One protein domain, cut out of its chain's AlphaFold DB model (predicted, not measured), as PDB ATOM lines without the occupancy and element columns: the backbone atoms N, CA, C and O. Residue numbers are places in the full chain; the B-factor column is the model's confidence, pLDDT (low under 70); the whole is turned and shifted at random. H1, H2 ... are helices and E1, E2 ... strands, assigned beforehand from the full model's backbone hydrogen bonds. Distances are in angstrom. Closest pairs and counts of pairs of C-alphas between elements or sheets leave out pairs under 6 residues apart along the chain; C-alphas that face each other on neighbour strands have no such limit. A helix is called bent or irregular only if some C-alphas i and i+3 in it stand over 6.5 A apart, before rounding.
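This is residues 40 to 81 of the 81 residues of the protein "Nucleotidyltransferase domain-containing protein" of Candidatus Rokubacteria bacterium (UniProt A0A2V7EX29). The longest helix, H2, folds back from the far end of a single extended strand, E1, to make an open V with it, while a short helix, H1, sits at a slant beside the other end of E1, with Tyr 40 near Pro 54. Residues 71 to 81, of which 71 to 73 belong to H2, stick out as a free tail, and so does the turn at residues 45 to 51. The printed part has 42 residues, with two named helices and one named strand in the order H1, E1, H2, and no sheet of named strands; its class is mixed, helices and strands. The whole is loose, with a radius of gyration of the C-alphas of 11.9 A and spans of 29 by 22 by 21 A.

H2 covers residues 59 to 73 and measures 15.6 A from first to last C-alpha, beginning at C-alpha 59 (-4.848, 32.406, -35.433) and ending at C-alpha 73 (-13.485, 44.914, -38.774). It is irregular: C-alphas 64 and 67 are 8.0 A apart. E1 covers residues 52 to 58 and measures 19.1 A. H1 covers residues 40 to 47, is 11.0 A long and begins at C-alpha 40 (5.339, 44.590, -35.588).

H2 and E1 meet only through their link, which is tight, with 0 residues between them. E1 pairs with no named strand. E1 and H1 have 5 pairs of C-alphas within 8 A, and their closest C-alphas are those of Pro 54 and Tyr 40, 6.6 A apart. H1 and H2 are apart. In H1 every O i to N i+4 pair is within hydrogen-bond range; in H2 it is 8 of 11.

The two C-alphas farthest apart are those of Gln 50 and Thr 64, at 29.3 A. The printed part has no cut and ends at the chain's last residue, 81. Both links are tight. The mean pLDDT of the printed part is 78.5, and residues 72 to 81 are under 70.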
ATOM      1  N   TYR A  40       5.816  43.205 -35.584       88.00
ATOM      2  CA  TYR A  40       5.339  44.590 -35.588       88.00
ATOM      3  C   TYR A  40       6.300  45.528 -36.324       88.00
ATOM      4  O   TYR A  40       5.904  46.233 -37.254       88.00
ATOM      5  N   ALA A  41       7.586  45.482 -35.965       88.38
ATOM      6  CA  ALA A  41       8.620  46.286 -36.609       88.38
ATOM      7  C   ALA A  41       8.763  45.933 -38.097       88.38
ATOM      8  O   ALA A  41       8.830  46.831 -38.935       88.38
ATOM      9  N   LEU A  42       8.728  44.637 -38.428       88.75
ATOM     10  CA  LEU A  42       8.780  44.161 -39.809       88.75
ATOM     11  C   LEU A  42       7.596  44.683 -40.634       88.75
ATOM     12  O   LEU A  42       7.791  45.148 -41.751       88.75
ATOM     13  N   THR A  43       6.386  44.662 -40.071       84.69
ATOM     14  CA  THR A  43       5.168  45.148 -40.739       84.69
ATOM     15  C   THR A  43       5.268  46.641 -41.049       84.69
ATOM     16  O   THR A  43       5.040  47.050 -42.189       84.69
ATOM     17  N   LYS A  44       5.698  47.461 -40.077       85.00
ATOM     18  CA  LYS A  44       5.915  48.899 -40.318       85.00
ATOM     19  C   LYS A  44       7.009  49.150 -41.356       85.00
ATOM     20  O   LYS A  44       6.840  50.003 -42.226       85.00
ATOM     21  N   GLN A  45       8.115  48.408 -41.288       88.19
ATOM     22  CA  GLN A  45       9.241  48.564 -42.210       88.19
ATOM     23  C   GLN A  45       8.885  48.166 -43.647       88.19
ATOM     24  O   GLN A  45       9.348  48.814 -44.587       88.19
ATOM     25  N   ALA A  46       8.090  47.110 -43.817       85.06
ATOM     26  CA  ALA A  46       7.694  46.604 -45.124       85.06
ATOM     27  C   ALA A  46       6.716  47.552 -45.825       85.06
ATOM     28  O   ALA A  46       6.891  47.852 -47.004       85.06
ATOM     29  N   LEU A  47       5.716  48.048 -45.096       83.81
ATOM     30  CA  LEU A  47       4.632  48.835 -45.683       83.81
ATOM     31  C   LEU A  47       4.965  50.324 -45.794       83.81
ATOM     32  O   LEU A  47       4.489  50.980 -46.714       83.81
ATOM     33  N   LYS A  48       5.785  50.866 -44.881       83.81
ATOM     34  CA  LYS A  48       6.217  52.280 -44.873       83.81
ATOM     35  C   LYS A  48       5.064  53.294 -44.968       83.81
ATOM     36  O   LYS A  48       5.260  54.424 -45.411       83.81
ATOM     37  N   ILE A  49       3.872  52.901 -44.526       82.75
ATOM     38  CA  ILE A  49       2.697  53.766 -44.466       82.75
ATOM     39  C   ILE A  49       2.857  54.691 -43.257       82.75
ATOM     40  O   ILE A  49       3.118  54.241 -42.138       82.75
ATOM     41  N   GLN A  50       2.726  55.997 -43.488       79.75
ATOM     42  CA  GLN A  50       2.722  56.979 -42.407       79.75
ATOM     43  C   GLN A  50       1.577  56.668 -41.446       79.75
ATOM     44  O   GLN A  50       0.448  56.465 -41.882       79.75
ATOM     45  N   ARG A  51       1.880  56.660 -40.142       80.12
ATOM     46  CA  ARG A  51       0.882  56.470 -39.076       80.12
ATOM     47  C   ARG A  51       0.111  55.146 -39.159       80.12
ATOM     48  O   ARG A  51      -1.055  55.065 -38.785       80.12
ATOM     49  N   LEU A  52       0.785  54.108 -39.656       83.62
ATOM     50  CA  LEU A  52       0.285  52.742 -39.615       83.62
ATOM     51  C   LEU A  52       0.311  52.201 -38.179       83.62
ATOM     52  O   LEU A  52       1.374  52.186 -37.536       83.62
ATOM     53  N   GLU A  53      -0.831  51.677 -37.745       86.69
ATOM     54  CA  GLU A  53      -1.019  50.946 -36.498       86.69
ATOM     55  C   GLU A  53      -1.367  49.472 -36.775       86.69
ATOM     56  O   GLU A  53      -2.518  49.125 -37.054       86.69
ATOM     57  N   PRO A  54      -0.363  48.575 -36.759       86.88
ATOM     58  CA  PRO A  54      -0.590  47.150 -36.937       86.88
ATOM     59  C   PRO A  54      -1.166  46.478 -35.681       86.88
ATOM     60  O   PRO A  54      -0.550  46.504 -34.619       86.88
ATOM     61  N   HIS A  55      -2.271  45.757 -35.832       89.00
ATOM     62  CA  HIS A  55      -2.831  44.831 -34.850       89.00
ATOM     63  C   HIS A  55      -2.480  43.400 -35.272       89.00
ATOM     64  O   HIS A  55      -3.050  42.865 -36.217       89.00
ATOM     65  N   LEU A  56      -1.492  42.774 -34.639       88.00
ATOM     66  CA  LEU A  56      -0.999  41.457 -35.055       88.00
ATOM     67  C   LEU A  56      -1.521  40.367 -34.122       88.00
ATOM     68  O   LEU A  56      -1.354  40.484 -32.912       88.00
ATOM     69  N   TYR A  57      -2.071  39.298 -34.689       88.50
ATOM     70  CA  TYR A  57      -2.548  38.136 -33.945       88.50
ATOM     71  C   TYR A  57      -2.103  36.849 -34.636       88.50
ATOM     72  O   TYR A  57      -2.138  36.735 -35.863       88.50
ATOM     73  N   THR A  58      -1.731  35.848 -33.852       90.06
ATOM     74  CA  THR A  58      -1.780  34.459 -34.318       90.06
ATOM     75  C   THR A  58      -3.236  34.030 -34.534       90.06
ATOM     76  O   THR A  58      -4.152  34.646 -33.986       90.06
ATOM     77  N   GLU A  59      -3.488  32.959 -35.292       89.31
ATOM     78  CA  GLU A  59      -4.848  32.406 -35.433       89.31
ATOM     79  C   GLU A  59      -5.473  32.100 -34.056       89.31
ATOM     80  O   GLU A  59      -6.622  32.456 -33.809       89.31
ATOM     81  N   ALA A  60      -4.705  31.539 -33.115       89.19
ATOM     82  CA  ALA A  60      -5.192  31.233 -31.767       89.19
ATOM     83  C   ALA A  60      -5.566  32.492 -30.957       89.19
ATOM     84  O   ALA A  60      -6.595  32.524 -30.271       89.19
ATOM     85  N   GLU A  61      -4.753  33.548 -31.041       89.75
ATOM     86  CA  GLU A  61      -5.047  34.826 -30.381       89.75
ATOM     87  C   GLU A  61      -6.237  35.532 -31.036       89.75
ATOM     88  O   GLU A  61      -7.066  36.112 -30.334       89.75
ATOM     89  N   TYR A  62      -6.361  35.444 -32.364       89.81
ATOM     90  CA  TYR A  62      -7.498  35.982 -33.104       89.81
ATOM     91  C   TYR A  62      -8.805  35.313 -32.675       89.81
ATOM     92  O   TYR A  62      -9.765  36.019 -32.380       89.81
ATOM     93  N   GLU A  63      -8.840  33.982 -32.562       89.88
ATOM     94  CA  GLU A  63     -10.041  33.270 -32.104       89.88
ATOM     95  C   GLU A  63     -10.461  33.709 -30.695       89.88
ATOM     96  O   GLU A  63     -11.644  33.923 -30.424       89.88
ATOM     97  N   THR A  64      -9.490  33.947 -29.811       92.50
ATOM     98  CA  THR A  64      -9.756  34.454 -28.456       92.50
ATOM     99  C   THR A  64     -10.258  35.904 -28.474       92.50
ATOM    100  O   THR A  64     -11.134  36.278 -27.694       92.50
ATOM    101  N   ALA A  65      -9.733  36.732 -29.379       87.38
ATOM    102  CA  ALA A  65     -10.075  38.147 -29.507       87.38
ATOM    103  C   ALA A  65     -11.238  38.421 -30.479       87.38
ATOM    104  O   ALA A  65     -11.592  39.585 -30.693       87.38
ATOM    105  N   ARG A  66     -11.856  37.380 -31.051       86.50
ATOM    106  CA  ARG A  66     -12.739  37.472 -32.221       86.50
ATOM    107  C   ARG A  66     -13.870  38.482 -32.060       86.50
ATOM    108  O   ARG A  66     -14.083  39.306 -32.936       86.50
ATOM    109  N   ALA A  67     -14.534  38.505 -30.906       85.00
ATOM    110  CA  ALA A  67     -15.617  39.457 -30.640       85.00
ATOM    111  C   ALA A  67     -15.152  40.928 -30.606       85.00
ATOM    112  O   ALA A  67     -15.897  41.832 -30.992       85.00
ATOM    113  N   THR A  68     -13.930  41.181 -30.133       83.88
ATOM    114  CA  THR A  68     -13.311  42.515 -30.139       83.88
ATOM    115  C   THR A  68     -12.904  42.891 -31.555       83.88
ATOM    116  O   THR A  68     -13.219  43.985 -32.019       83.88
ATOM    117  N   VAL A  69     -12.271  41.957 -32.263       83.44
ATOM    118  CA  VAL A  69     -11.798  42.167 -33.627       83.44
ATOM    119  C   VAL A  69     -12.968  42.390 -34.588       83.44
ATOM    120  O   VAL A  69     -12.952  43.368 -35.320       83.44
ATOM    121  N   ASP A  70     -14.044  41.606 -34.522       78.69
ATOM    122  CA  ASP A  70     -15.236  41.772 -35.371       78.69
ATOM    123  C   ASP A  70     -15.873  43.168 -35.236       78.69
ATOM    124  O   ASP A  70     -16.414  43.723 -36.198       78.69
ATOM    125  N   ARG A  71     -15.774  43.789 -34.053       75.75
ATOM    126  CA  ARG A  71     -16.209  45.178 -33.835       75.75
ATOM    127  C   ARG A  71     -15.284  46.190 -34.518       75.75
ATOM    128  O   ARG A  71     -15.776  47.219 -34.977       75.75
ATOM    129  N   MET A  72     -13.987  45.894 -34.619       69.62
ATOM    130  CA  MET A  72     -12.989  46.702 -35.336       69.62
ATOM    131  C   MET A  72     -13.094  46.519 -36.866       69.62
ATOM    132  O   MET A  72     -12.994  47.499 -37.603       69.62
ATOM    133  N   VAL A  73     -13.383  45.297 -37.342       67.75
ATOM    134  CA  VAL A  73     -13.485  44.914 -38.774       67.75
ATOM    135  C   VAL A  73     -14.753  45.438 -39.447       67.75
ATOM    136  O   VAL A  73     -14.812  45.508 -40.672       67.75
ATOM    137  N   ARG A  74     -15.770  45.864 -38.687       55.38
ATOM    138  CA  ARG A  74     -17.077  46.310 -39.216       55.38
ATOM    139  C   ARG A  74     -17.003  47.463 -40.234       55.38
ATOM    140  O   ARG A  74     -18.009  47.791 -40.855       55.38
ATOM    141  N   VAL A  75     -15.829  48.079 -40.377       51.47
ATOM    142  CA  VAL A  75     -15.522  49.177 -41.296       51.47
ATOM    143  C   VAL A  75     -14.221  48.897 -42.075       51.47
ATOM    144  O   VAL A  75     -13.475  49.817 -42.367       51.47
ATOM    145  N   GLY A  76     -13.883  47.635 -42.350       54.09
ATOM    146  CA  GLY A  76     -12.670  47.250 -43.084       54.09
ATOM    147  C   GLY A  76     -12.937  46.948 -44.560       54.09
ATOM    148  O   GLY A  76     -13.996  46.426 -44.907       54.09
ATOM    149  N   ILE A  77     -11.965  47.244 -45.427       55.50
ATOM    150  CA  ILE A  77     -11.945  46.755 -46.813       55.50
ATOM    151  C   ILE A  77     -10.985  45.560 -46.858       55.50
ATOM    152  O   ILE A  77      -9.849  45.690 -46.388       55.50
ATOM    153  N   PRO A  78     -11.398  44.405 -47.403       55.41
ATOM    154  CA  PRO A  78     -10.487  43.288 -47.589       55.41
ATOM    155  C   PRO A  78      -9.438  43.659 -48.646       55.41
ATOM    156  O   PRO A  78      -9.778  44.016 -49.773       55.41
ATOM    157  N   LEU A  79      -8.156  43.580 -48.283       52.44
ATOM    158  CA  LEU A  79      -7.051  43.697 -49.233       52.44
ATOM    159  C   LEU A  79      -6.877  42.337 -49.919       52.44
ATOM    160  O   LEU A  79      -6.066  41.519 -49.499       52.44
ATOM    161  N   VAL A  80      -7.702  42.080 -50.931       46.69
ATOM    162  CA  VAL A  80      -7.556  40.926 -51.830       46.69
ATOM    163  C   VAL A  80      -6.695  41.336 -53.021       46.69
ATOM    164  O   VAL A  80      -6.957  42.366 -53.647       46.69
ATOM    165  N   GLY A  81      -5.674  40.533 -53.306       35.88
ATOM    166  CA  GLY A  81      -5.023  40.435 -54.611       35.88
ATOM    167  C   GLY A  81      -5.424  39.122 -55.256       35.88
ATOM    168  O   GLY A  81      -5.509  38.130 -54.499       35.88
TER     169      GLY A  81